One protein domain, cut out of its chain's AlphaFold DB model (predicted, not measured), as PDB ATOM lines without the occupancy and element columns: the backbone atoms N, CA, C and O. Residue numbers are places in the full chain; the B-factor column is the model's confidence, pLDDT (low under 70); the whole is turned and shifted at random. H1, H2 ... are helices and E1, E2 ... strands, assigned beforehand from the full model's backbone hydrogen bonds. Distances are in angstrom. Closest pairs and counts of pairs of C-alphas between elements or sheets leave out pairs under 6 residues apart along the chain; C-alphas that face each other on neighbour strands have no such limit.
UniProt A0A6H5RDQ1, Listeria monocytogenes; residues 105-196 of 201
ATOM      1  N   THR A 105     238.810 191.012 216.302       75.94
ATOM      2  CA  THR A 105     238.940 189.669 215.724       75.94
ATOM      3  C   THR A 105     240.343 189.166 216.031       75.94
ATOM      4  O   THR A 105     241.324 189.828 215.708       75.94
ATOM      5  N   ILE A 106     240.446 188.052 216.753       77.12
ATOM      6  CA  ILE A 106     241.689 187.640 217.419       77.12
ATOM      7  C   ILE A 106     242.137 186.249 216.959       77.12
ATOM      8  O   ILE A 106     243.342 186.033 216.889       77.12
ATOM      9  N   ASP A 107     241.210 185.332 216.654       74.69
ATOM     10  CA  ASP A 107     241.467 183.954 216.188       74.69
ATOM     11  C   ASP A 107     242.697 183.269 216.836       74.69
ATOM     12  O   ASP A 107     243.508 182.606 216.190       74.69
ATOM     13  N   GLN A 108     242.847 183.406 218.162       75.12
ATOM     14  CA  GLN A 108     244.029 182.967 218.921       75.12
ATOM     15  C   GLN A 108     243.692 181.972 220.027       75.12
ATOM     16  O   GLN A 108     242.663 182.057 220.684       75.12
ATOM     17  N   LYS A 109     244.626 181.058 220.314       80.69
ATOM     18  CA  LYS A 109     244.542 180.150 221.468       80.69
ATOM     19  C   LYS A 109     244.931 180.877 222.750       80.69
ATOM     20  O   LYS A 109     246.075 181.308 222.881       80.69
ATOM     21  N   TRP A 110     244.005 180.981 223.696       81.06
ATOM     22  CA  TRP A 110     244.250 181.528 225.028       81.06
ATOM     23  C   TRP A 110     244.189 180.432 226.083       81.06
ATOM     24  O   TRP A 110     243.453 179.452 225.944       81.06
ATOM     25  N   HIS A 111     244.993 180.602 227.130       79.50
ATOM     26  CA  HIS A 111     245.027 179.707 228.274       79.50
ATOM     27  C   HIS A 111     244.165 180.286 229.393       79.50
ATOM     28  O   HIS A 111     244.430 181.388 229.873       79.50
ATOM     29  N   PHE A 112     243.138 179.537 229.767       80.56
ATOM     30  CA  PHE A 112     242.247 179.806 230.883       80.56
ATOM     31  C   PHE A 112     242.524 178.776 231.976       80.56
ATOM     32  O   PHE A 112     243.079 177.709 231.696       80.56
ATOM     33  N   ASP A 113     242.092 179.059 233.201       76.50
ATOM     34  CA  ASP A 113     242.242 178.114 234.314       76.50
ATOM     35  C   ASP A 113     241.519 176.783 234.030       76.50
ATOM     36  O   ASP A 113     241.951 175.715 234.463       76.50
ATOM     37  N   GLU A 114     240.435 176.832 233.251       79.12
ATOM     38  CA  GLU A 114     239.621 175.678 232.872       79.12
ATOM     39  C   GLU A 114     240.166 174.913 231.651       79.12
ATOM     40  O   GLU A 114     239.762 173.775 231.406       79.12
ATOM     41  N   GLY A 115     241.083 175.507 230.879       77.81
ATOM     42  CA  GLY A 115     241.641 174.883 229.681       77.81
ATOM     43  C   GLY A 115     242.153 175.867 228.633       77.81
ATOM     44  O   GLY A 115     242.103 177.083 228.785       77.81
ATOM     45  N   THR A 116     242.667 175.332 227.526       78.19
ATOM     46  CA  THR A 116     243.112 176.156 226.391       78.19
ATOM     47  C   THR A 116     242.017 176.206 225.334       78.19
ATOM     48  O   THR A 116     241.638 175.163 224.804       78.19
ATOM     49  N   TYR A 117     241.549 177.407 224.992       81.38
ATOM     50  CA  TYR A 117     240.463 177.615 224.030       81.38
ATOM     51  C   TYR A 117     240.871 178.601 222.936       81.38
ATOM     52  O   TYR A 117     241.664 179.509 223.169       81.38
ATOM     53  N   VAL A 118     240.331 178.423 221.727       81.50
ATOM     54  CA  VAL A 118     240.511 179.383 220.629       81.50
ATOM     55  C   VAL A 118     239.481 180.499 220.784       81.50
ATOM     56  O   VAL A 118     238.281 180.243 220.730       81.50
ATOM     57  N   VAL A 119     239.955 181.724 220.966       80.94
ATOM     58  CA  VAL A 119     239.168 182.955 221.010       80.94
ATOM     59  C   VAL A 119     239.089 183.542 219.616       80.94
ATOM     60  O   VAL A 119     240.117 183.921 219.060       80.94
ATOM     61  N   THR A 120     237.880 183.647 219.072       77.75
ATOM     62  CA  THR A 120     237.659 184.220 217.740       77.75
ATOM     63  C   THR A 120     237.443 185.721 217.819       77.75
ATOM     64  O   THR A 120     238.122 186.486 217.141       77.75
ATOM     65  N   THR A 121     236.548 186.167 218.704       79.81
ATOM     66  CA  THR A 121     236.219 187.588 218.853       79.81
ATOM     67  C   THR A 121     236.149 188.034 220.306       79.81
ATOM     68  O   THR A 121     235.742 187.282 221.196       79.81
ATOM     69  N   PHE A 122     236.520 189.291 220.543       80.06
ATOM     70  CA  PHE A 122     236.404 189.956 221.838       80.06
ATOM     71  C   PHE A 122     235.757 191.336 221.679       80.06
ATOM     72  O   PHE A 122     236.327 192.246 221.081       80.06
ATOM     73  N   GLY A 123     234.552 191.483 222.228       76.00
ATOM     74  CA  GLY A 123     233.729 192.695 222.213       76.00
ATOM     75  C   GLY A 123     233.736 193.482 223.526       76.00
ATOM     76  O   GLY A 123     232.890 194.353 223.714       76.00
ATOM     77  N   PHE A 124     234.673 193.194 224.439       77.38
ATOM     78  CA  PHE A 124     234.732 193.681 225.828       77.38
ATOM     79  C   PHE A 124     233.633 193.139 226.738       77.38
ATOM     80  O   PHE A 124     233.944 192.614 227.803       77.38
ATOM     81  N   ASP A 125     232.368 193.266 226.347       76.75
ATOM     82  CA  ASP A 125     231.235 192.691 227.075       76.75
ATOM     83  C   ASP A 125     231.042 191.203 226.761       76.75
ATOM     84  O   ASP A 125     230.545 190.452 227.598       76.75
ATOM     85  N   GLN A 126     231.460 190.785 225.567       81.69
ATOM     86  CA  GLN A 126     231.325 189.433 225.055       81.69
ATOM     87  C   GLN A 126     232.664 188.885 224.563       81.69
ATOM     88  O   GLN A 126     233.484 189.595 223.979       81.69
ATOM     89  N   LEU A 127     232.863 187.593 224.783       82.62
ATOM     90  CA  LEU A 127     233.983 186.809 224.289       82.62
ATOM     91  C   LEU A 127     233.422 185.606 223.536       82.62
ATOM     92  O   LEU A 127     232.600 184.869 224.082       82.62
ATOM     93  N   THR A 128     233.882 185.383 222.312       82.38
ATOM     94  CA  THR A 128     233.462 184.231 221.514       82.38
ATOM     95  C   THR A 128     234.587 183.215 221.445       82.38
ATOM     96  O   THR A 128     235.703 183.531 221.031       82.38
ATOM     97  N   LEU A 129     234.282 181.985 221.851       81.75
ATOM     98  CA  LEU A 129     235.186 180.844 221.766       81.75
ATOM     99  C   LEU A 129     234.749 179.911 220.638       81.75
ATOM    100  O   LEU A 129     233.564 179.590 220.527       81.75
ATOM    101  N   ALA A 130     235.695 179.417 219.841       79.88
ATOM    102  CA  ALA A 130     235.434 178.323 218.917       79.88
ATOM    103  C   ALA A 130     235.359 176.995 219.683       79.88
ATOM    104  O   ALA A 130     236.254 176.626 220.448       79.88
ATOM    105  N   LYS A 131     234.279 176.251 219.459       70.56
ATOM    106  CA  LYS A 131     234.048 174.921 220.010       70.56
ATOM    107  C   LYS A 131     234.915 173.911 219.264       70.56
ATOM    108  O   LYS A 131     234.704 173.652 218.083       70.56
ATOM    109  N   THR A 132     235.859 173.299 219.969       64.88
ATOM    110  CA  THR A 132     236.550 172.088 219.507       64.88
ATOM    111  C   THR A 132     235.776 170.865 220.000       64.88
ATOM    112  O   THR A 132     235.355 170.838 221.154       64.88
ATOM    113  N   GLU A 133     235.551 169.869 219.137       58.62
ATOM    114  CA  GLU A 133     234.708 168.695 219.440       58.62
ATOM    115  C   GLU A 133     235.201 167.864 220.640       58.62
ATOM    116  O   GLU A 133     234.412 167.156 221.258       58.62
ATOM    117  N   GLU A 134     236.477 167.998 221.010       58.38
ATOM    118  CA  GLU A 134     237.132 167.215 222.064       58.38
ATOM    119  C   GLU A 134     237.038 167.825 223.474       58.38
ATOM    120  O   GLU A 134     237.435 167.173 224.438       58.38
ATOM    121  N   VAL A 135     236.526 169.054 223.632       64.75
ATOM    122  CA  VAL A 135     236.562 169.764 224.924       64.75
ATOM    123  C   VAL A 135     235.168 170.237 225.335       64.75
ATOM    124  O   VAL A 135     234.523 171.018 224.632       64.75
ATOM    125  N   GLU A 136     234.699 169.789 226.504       67.38
ATOM    126  CA  GLU A 136     233.486 170.332 227.117       67.38
ATOM    127  C   GLU A 136     233.700 171.802 227.500       67.38
ATOM    128  O   GLU A 136     234.698 172.176 228.114       67.38
ATOM    129  N   MET A 137     232.752 172.651 227.101       73.12
ATOM    130  CA  MET A 137     232.847 174.098 227.294       73.12
ATOM    131  C   MET A 137     232.316 174.471 228.686       73.12
ATOM    132  O   MET A 137     231.113 174.281 228.928       73.12
ATOM    133  N   PRO A 138     233.160 175.013 229.582       74.88
ATOM    134  CA  PRO A 138     232.802 175.283 230.970       74.88
ATOM    135  C   PRO A 138     231.752 176.395 231.067       74.88
ATOM    136  O   PRO A 138     231.608 177.228 230.170       74.88
ATOM    137  N   ALA A 139     230.974 176.398 232.151       76.12
ATOM    138  CA  ALA A 139     229.934 177.407 232.379       76.12
ATOM    139  C   ALA A 139     230.513 178.782 232.763       76.12
ATOM    140  O   ALA A 139     229.901 179.805 232.469       76.12
ATOM    141  N   HIS A 140     231.693 178.785 233.377       81.12
ATOM    142  CA  HIS A 140     232.440 179.968 233.786       81.12
ATOM    143  C   HIS A 140     233.864 179.801 233.264       81.12
ATOM    144  O   HIS A 140     234.378 178.684 233.281       81.12
ATOM    145  N   ILE A 141     234.455 180.882 232.768       81.81
ATOM    146  CA  ILE A 141     235.851 180.910 232.339       81.81
ATOM    147  C   ILE A 141     236.595 182.030 233.042       81.81
ATOM    148  O   ILE A 141     236.064 183.129 233.248       81.81
ATOM    149  N   THR A 142     237.846 181.731 233.360       81.69
ATOM    150  CA  THR A 142     238.725 182.608 234.113       81.69
ATOM    151  C   THR A 142     240.003 182.819 233.315       81.69
ATOM    152  O   THR A 142     240.779 181.891 233.092       81.69
ATOM    153  N   LEU A 143     240.200 184.046 232.830       80.62
ATOM    154  CA  LEU A 143     241.367 184.418 232.038       80.62
ATOM    155  C   LEU A 143     242.343 185.239 232.891       80.62
ATOM    156  O   LEU A 143     242.052 186.404 233.188       80.62
ATOM    157  N   PRO A 144     243.510 184.687 233.255       78.88
ATOM    158  CA  PRO A 144     244.557 185.464 233.902       78.88
ATOM    159  C   PRO A 144     245.219 186.420 232.893       78.88
ATOM    160  O   PRO A 144     245.815 186.006 231.900       78.88
ATOM    161  N   ILE A 145     245.141 187.723 233.164       79.06
ATOM    162  CA  ILE A 145     245.769 188.802 232.393       79.06
ATOM    163  C   ILE A 145     246.813 189.479 233.284       79.06
ATOM    164  O   ILE A 145     246.519 190.426 234.013       79.06
ATOM    165  N   SER A 146     248.059 189.010 233.215       75.50
ATOM    166  CA  SER A 146     249.171 189.491 234.052       75.50
ATOM    167  C   SER A 146     248.873 189.393 235.560       75.50
ATOM    168  O   SER A 146     249.042 188.329 236.144       75.50
ATOM    169  N   ASN A 147     248.441 190.487 236.196       74.62
ATOM    170  CA  ASN A 147     248.072 190.570 237.614       74.62
ATOM    171  C   ASN A 147     246.558 190.739 237.842       74.62
ATOM    172  O   ASN A 147     246.133 191.036 238.958       74.62
ATOM    173  N   LEU A 148     245.759 190.603 236.787       79.88
ATOM    174  CA  LEU A 148     244.308 190.717 236.800       79.88
ATOM    175  C   LEU A 148     243.688 189.410 236.338       79.88
ATOM    176  O   LEU A 148     244.321 188.612 235.653       79.88
ATOM    177  N   VAL A 149     242.426 189.219 236.689       80.94
ATOM    178  CA  VAL A 149     241.666 188.047 236.281       80.94
ATOM    179  C   VAL A 149     240.364 188.521 235.663       80.94
ATOM    180  O   VAL A 149     239.616 189.263 236.296       80.94
ATOM    181  N   LEU A 150     240.113 188.135 234.416       82.88
ATOM    182  CA  LEU A 150     238.861 188.401 233.722       82.88
ATOM    183  C   LEU A 150     237.929 187.207 233.916       82.88
ATOM    184  O   LEU A 150     238.300 186.071 233.623       82.88
ATOM    185  N   HIS A 151     236.721 187.484 234.398       81.75
ATOM    186  CA  HIS A 151     235.686 186.481 234.611       81.75
ATOM    187  C   HIS A 151     234.617 186.619 233.538       81.75
ATOM    188  O   HIS A 151     234.111 187.720 233.293       81.75
ATOM    189  N   ALA A 152     234.261 185.504 232.906       81.50
ATOM    190  CA  ALA A 152     233.154 185.477 231.967       81.50
ATOM    191  C   ALA A 152     232.254 184.258 232.183       81.50
ATOM    192  O   ALA A 152     232.711 183.151 232.463       81.50
ATOM    193  N   GLU A 153     230.954 184.480 232.041       80.62
ATOM    194  CA  GLU A 153     229.911 183.476 232.223       80.62
ATOM    195  C   GLU A 153     229.305 183.113 230.876       80.62
ATOM    196  O   GLU A 153     229.144 183.954 229.994       80.62
ATOM    197  N   LYS A 154     228.959 181.846 230.686       77.38
ATOM    198  CA  LYS A 154     228.374 181.374 229.433       77.38
ATOM    199  C   LYS A 154     226.985 181.990 229.233       77.38
ATOM    200  O   LYS A 154     226.046 181.638 229.940       77.38
ATOM    201  N   ALA A 155     226.844 182.866 228.240       64.56
ATOM    202  CA  ALA A 155     225.610 183.616 228.018       64.56
ATOM    203  C   ALA A 155     224.620 182.863 227.120       64.56
ATOM    204  O   ALA A 155     223.465 182.656 227.490       64.56
ATOM    205  N   THR A 156     225.028 182.443 225.917       61.75
ATOM    206  CA  THR A 156     224.141 181.735 224.972       61.75
ATOM    207  C   THR A 156     224.951 180.918 223.958       61.75
ATOM    208  O   THR A 156     225.982 181.359 223.456       61.75
ATOM    209  N   LEU A 157     224.469 179.714 223.635       53.41
ATOM    210  CA  LEU A 157     224.922 178.940 222.475       53.41
ATOM    211  C   LEU A 157     224.309 179.570 221.222       53.41
ATOM    212  O   LEU A 157     223.092 179.506 221.068       53.41
ATOM    213  N   GLN A 158     225.111 180.140 220.322       47.47
ATOM    214  CA  GLN A 158     224.669 180.277 218.934       47.47
ATOM    215  C   GLN A 158     224.846 178.894 218.286       47.47
ATOM    216  O   GLN A 158     225.980 178.470 218.070       47.47
ATOM    217  N   PRO A 159     223.767 178.124 218.033       45.97
ATOM    218  CA  PRO A 159     223.886 176.717 217.639       45.97
ATOM    219  C   PRO A 159     224.401 176.527 216.210       45.97
ATOM    220  O   PRO A 159     224.600 175.394 215.781       45.97
ATOM    221  N   THR A 160     224.564 177.613 215.454       49.34
ATOM    222  CA  THR A 160     224.715 177.563 214.002       49.34
ATOM    223  C   THR A 160     226.169 177.477 213.527       49.34
ATOM    224  O   THR A 160     226.373 177.112 212.377       49.34
ATOM    225  N   GLU A 161     227.177 177.760 214.369       54.44
ATOM    226  CA  GLU A 161     228.561 177.967 213.882       54.44
ATOM    227  C   GLU A 161     229.694 177.416 214.774       54.44
ATOM    228  O   GLU A 161     230.804 177.936 214.741       54.44
ATOM    229  N   ASN A 162     229.482 176.355 215.568       68.62
ATOM    230  CA  ASN A 162     230.538 175.811 216.452       68.62
ATOM    231  C   ASN A 162     231.202 176.899 217.327       68.62
ATOM    232  O   ASN A 162     232.400 176.857 217.585       68.62
ATOM    233  N   GLN A 163     230.437 177.881 217.800       75.00
ATOM    234  CA  GLN A 163     230.940 178.975 218.630       75.00
ATOM    235  C   GLN A 163     230.108 179.113 219.908       75.00
ATOM    236  O   GLN A 163     228.906 178.835 219.930       75.00
ATOM    237  N   VAL A 164     230.758 179.514 220.998       78.00
ATOM    238  CA  VAL A 164     230.129 179.747 222.302       78.00
ATOM    239  C   VAL A 164     230.433 181.167 222.750       78.00
ATOM    240  O   VAL A 164     231.595 181.565 222.790       78.00
ATOM    241  N   ILE A 165     229.385 181.913 223.107       81.94
ATOM    242  CA  ILE A 165     229.507 183.293 223.576       81.94
ATOM    243  C   ILE A 165     229.472 183.317 225.102       81.94
ATOM    244  O   ILE A 165     228.544 182.801 225.737       81.94
ATOM    245  N   TYR A 166     230.479 183.962 225.671       82.06
ATOM    246  CA  TYR A 166     230.622 184.256 227.086       82.06
ATOM    247  C   TYR A 166     230.432 185.752 227.319       82.06
ATOM    248  O   TYR A 166     230.875 186.566 226.513       82.06
ATOM    249  N   GLN A 167     229.784 186.116 228.417       80.75
ATOM    250  CA  GLN A 167     229.584 187.489 228.851       80.75
ATOM    251  C   GLN A 167     230.538 187.811 229.997       80.75
ATOM    252  O   GLN A 167     230.583 187.099 230.998       80.75
ATOM    253  N   VAL A 168     231.301 188.889 229.851       82.12
ATOM    254  CA  VAL A 168     232.298 189.323 230.833       82.12
ATOM    255  C   VAL A 168     231.598 190.012 232.003       82.12
ATOM    256  O   VAL A 168     230.900 191.008 231.814       82.12
ATOM    257  N   SER A 169     231.791 189.507 233.222       80.38
ATOM    258  CA  SER A 169     231.075 189.982 234.414       80.38
ATOM    259  C   SER A 169     231.800 191.113 235.151       80.38
ATOM    260  O   SER A 169     231.151 192.006 235.696       80.38
ATOM    261  N   ASN A 170     233.136 191.147 235.123       81.38
ATOM    262  CA  ASN A 170     233.948 192.096 235.899       81.38
ATOM    263  C   ASN A 170     234.608 193.218 235.072       81.38
ATOM    264  O   ASN A 170     235.525 193.899 235.533       81.38
ATOM    265  N   LEU A 171     234.117 193.472 233.854       79.50
ATOM    266  CA  LEU A 171     234.691 194.470 232.940       79.50
ATOM    267  C   LEU A 171     234.769 195.886 233.546       79.50
ATOM    268  O   LEU A 171     235.722 196.625 233.290       79.50
ATOM    269  N   LEU A 172     233.768 196.282 234.341       75.44
ATOM    270  CA  LEU A 172     233.690 197.625 234.931       75.44
ATOM    271  C   LEU A 172     234.867 197.937 235.864       75.44
ATOM    272  O   LEU A 172     235.274 199.097 235.949       75.44
ATOM    273  N   GLU A 173     235.411 196.914 236.523       77.94
ATOM    274  CA  GLU A 173     236.520 197.027 237.471       77.94
ATOM    275  C   GLU A 173     237.873 197.040 236.747       77.94
ATOM    276  O   GLU A 173     238.771 197.803 237.102       77.94
ATOM    277  N   LEU A 174     238.003 196.246 235.681       77.69
ATOM    278  CA  LEU A 174     239.270 196.050 234.974       77.69
ATOM    279  C   LEU A 174     239.591 197.162 233.968       77.69
ATOM    280  O   LEU A 174     240.759 197.495 233.771       77.69
ATOM    281  N   ARG A 175     238.577 197.774 233.346       73.75
ATOM    282  CA  ARG A 175     238.728 198.656 232.166       73.75
ATOM    283  C   ARG A 175     239.689 199.847 232.314       73.75
ATOM    284  O   ARG A 175     240.204 200.335 231.311       73.75
ATOM    285  N   PHE A 176     239.897 200.351 233.532       75.69
ATOM    286  CA  PHE A 176     240.756 201.517 233.795       75.69
ATOM    287  C   PHE A 176     242.138 201.150 234.338       75.69
ATOM    288  O   PHE A 176     242.944 202.035 234.619       75.69
ATOM    289  N   THR A 177     242.422 199.861 234.495       82.19
ATOM    290  CA  THR A 177     243.734 199.405 234.946       82.19
ATOM    291  C   THR A 177     244.743 199.450 233.799       82.19
ATOM    292  O   THR A 177     244.422 199.127 232.653       82.19
ATOM    293  N   ALA A 178     245.985 199.828 234.111       82.00
ATOM    294  CA  ALA A 178     247.062 199.891 233.122       82.00
ATOM    295  C   ALA A 178     247.324 198.520 232.477       82.00
ATOM    296  O   ALA A 178     247.440 198.428 231.262       82.00
ATOM    297  N   ALA A 179     247.315 197.445 233.274       82.19
ATOM    298  CA  ALA A 179     247.542 196.088 232.778       82.19
ATOM    299  C   ALA A 179     246.476 195.638 231.762       82.19
ATOM    300  O   ALA A 179     246.808 195.004 230.763       82.19
ATOM    301  N   PHE A 180     245.205 196.005 231.966       82.00
ATOM    302  CA  PHE A 180     244.154 195.718 230.989       82.00
ATOM    303  C   PHE A 180     244.345 196.521 229.696       82.00
ATOM    304  O   PHE A 180     244.196 195.974 228.606       82.00
ATOM    305  N   GLN A 181     244.715 197.801 229.797       80.94
ATOM    306  CA  GLN A 181     244.989 198.640 228.625       80.94
ATOM    307  C   GLN A 181     246.178 198.119 227.811       80.94
ATOM    308  O   GLN A 181     246.072 197.987 226.594       80.94
ATOM    309  N   GLU A 182     247.274 197.747 228.472       83.69
ATOM    310  CA  GLU A 182     248.447 197.156 227.822       83.69
ATOM    311  C   GLU A 182     248.117 195.833 227.127       83.69
ATOM    312  O   GLU A 182     248.595 195.572 226.019       83.69
ATOM    313  N   TRP A 183     247.271 195.010 227.753       83.38
ATOM    314  CA  TRP A 183     246.803 193.763 227.165       83.38
ATOM    315  C   TRP A 183     245.962 194.008 225.908       83.38
ATOM    316  O   TRP A 183     246.274 193.442 224.861       83.38
ATOM    317  N   VAL A 184     244.978 194.908 225.955       80.69
ATOM    318  CA  VAL A 184     244.184 195.300 224.774       80.69
ATOM    319  C   VAL A 184     245.081 195.849 223.661       80.69
ATOM    320  O   VAL A 184     244.941 195.464 222.501       80.69
ATOM    321  N   ASP A 185     246.051 196.696 224.005       80.50
ATOM    322  CA  ASP A 185     247.014 197.241 223.046       80.50
ATOM    323  C   ASP A 185     247.919 196.148 222.448       80.50
ATOM    324  O   ASP A 185     248.384 196.260 221.313       80.50
ATOM    325  N   SER A 186     248.201 195.073 223.191       80.69
ATOM    326  CA  SER A 186     248.923 193.906 222.671       80.69
ATOM    327  C   SER A 186     248.093 193.109 221.660       80.69
ATOM    328  O   SER A 186     248.646 192.653 220.661       80.69
ATOM    329  N   LEU A 187     246.778 192.995 221.876       76.31
ATOM    330  CA  LEU A 187     245.867 192.302 220.963       76.31
ATOM    331  C   LEU A 187     245.743 193.048 219.634       76.31
ATOM    332  O   LEU A 187     245.912 192.449 218.577       76.31
ATOM    333  N   LEU A 188     245.572 194.369 219.698       72.25
ATOM    334  CA  LEU A 188     245.492 195.231 218.515       72.25
ATOM    335  C   LEU A 188     246.767 195.204 217.667       72.25
ATOM    336  O   LEU A 188     246.709 195.170 216.443       72.25
ATOM    337  N   ARG A 189     247.940 195.177 218.313       71.31
ATOM    338  CA  ARG A 189     249.222 195.068 217.599       71.31
ATOM    339  C   ARG A 189     249.381 193.741 216.864       71.31
ATOM    340  O   ARG A 189     250.023 193.720 215.822       71.31
ATOM    341  N   LYS A 190     248.833 192.649 217.406       65.44
ATOM    342  CA  LYS A 190     248.897 191.324 216.775       65.44
ATOM    343  C   LYS A 190     247.930 191.192 215.603       65.44
ATOM    344  O   LYS A 190     248.326 190.656 214.577       65.44
ATOM    345  N   GLU A 191     246.718 191.736 215.721       56.94
ATOM    346  CA  GLU A 191     245.754 191.815 214.610       56.94
ATOM    347  C   GLU A 191     246.356 192.552 213.395       56.94
ATOM    348  O   GLU A 191     246.160 192.154 212.250       56.94
ATOM    349  N   ALA A 192     247.172 193.584 213.634       57.91
ATOM    350  CA  ALA A 192     247.866 194.317 212.574       57.91
ATOM    351  C   ALA A 192     249.011 193.541 211.882       57.91
ATOM    352  O   ALA A 192     249.439 193.954 210.800       57.91
ATOM    353  N   ASP A 193     249.537 192.473 212.492       57.81
ATOM    354  CA  ASP A 193     250.662 191.685 211.958       57.81
ATOM    355  C   ASP A 193     250.183 190.423 211.217       57.81
ATOM    356  O   ASP A 193     250.788 190.050 210.218       57.81
ATOM    357  N   ASP A 194     249.066 189.819 211.642       53.66
ATOM    358  CA  ASP A 194     248.481 188.619 211.010       53.66
ATOM    359  C   ASP A 194     247.878 188.907 209.616       53.66
ATOM    360  O   ASP A 194     247.870 188.056 208.734       53.66
ATOM    361  N   ASP A 195     247.453 190.151 209.370       50.72
ATOM    362  CA  ASP A 195     246.915 190.610 208.076       50.72
ATOM    363  C   ASP A 195     248.013 191.138 207.118       50.72
ATOM    364  O   ASP A 195     247.726 191.724 206.068       50.72
ATOM    365  N   ARG A 196     249.301 190.977 207.471       48.53
ATOM    366  CA  ARG A 196     250.413 191.186 206.531       48.53
ATOM    367  C   ARG A 196     250.583 189.924 205.705       48.53
ATOM    368  O   ARG A 196     251.236 188.973 206.120       48.53
TER     369      ARG A 196
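This is residues 105 to 196 of the 201 residues of a protein of Listeria monocytogenes (UniProt A0A6H5RDQ1). One strongly twisted antiparallel sheet curls like part of a barrel and folds back on itself, with E1, E2 and E3 in one leaf, E5 and E4 in the other, and E6 as the hinge between them. The barrel is not fully closed, though the edge strands E1 and E4 come close at Phe 112 and Leu 143, and the long helix H2 packs on the sheet over E1 and E5. The printed part has 92 residues, with six named strands followed by two named helices; the sheet's order is E1, E2, E3, E6, E5, E4, and the class is mixed, helices and strands. The whole is compact, with a radius of gyration of the C-alphas of 13.1 A and spans of 35 by 34 by 19 A.

E1, residues 105 to 112, begins at C-alpha 105 (238.940, 189.669, 215.724), is 18.4 A long and bends by 66 degrees at residue 108. E2, residues 115 to 122, 17.8 A, bends by 62 degrees at residue 118. E3 is residues 126 to 130, 13.3 A, and E4 residues 140 to 145, 16.1 A. E5, residues 148 to 158, is 28.5 A long and bends by 56 degrees at residue 155. E6 is residues 163 to 168, 16.1 A. H1 is residues 171 to 174, 5.3 A. H2, residues 178 to 194, is 24.9 A long and ends at C-alpha 194 (248.481, 188.619, 211.010).

E1, E2 and E3 form a meander, each strand the antiparallel neighbour of the one before, and so do E4, E5 and E6. E3, E4, E5 and E6 form a Greek key, four strands in a row of which E4, E5 and E6 are a meander and the first, E3, is the antiparallel neighbour of the fourth, E6. Within hydrogen-bond range across the neighbour strands are N 110 and O 117 of E1 and E2 at 2.8 A, N 120 and O 128 of E2 and E3 at 2.9 A, N 129 and O 164 of E3 and E6 at 2.9 A, N 153 and O 167 of E5 and E6 at 2.8 A, and N 143 and O 150 of E4 and E5 at 2.9 A, among others. The closest C-alphas of E1 and E4, Phe 112 and Leu 143, are 4.8 A apart. H2 is on the sheet at a height of 9.3 A, over E1 and E5; on the local plane it runs slantwise to the strands, at 46 degrees to E1. The closest C-alphas of E1 and H2 are those of Ile 106 and Glu 191, 6.5 A apart. H1 only grazes the sheet with residues 171 to 174. In H2, 12 of 13 O i to N i+4 pairs are within hydrogen-bond range; H1 is too short for such a pair.

The two C-alphas farthest apart, Thr 160 and Ala 178, are 36.9 A apart. The printed part has no cut and no long link. The mean pLDDT of the printed part is 74.3, with residues 132 to 136, 155 to 162 and 190 to 196 under 70.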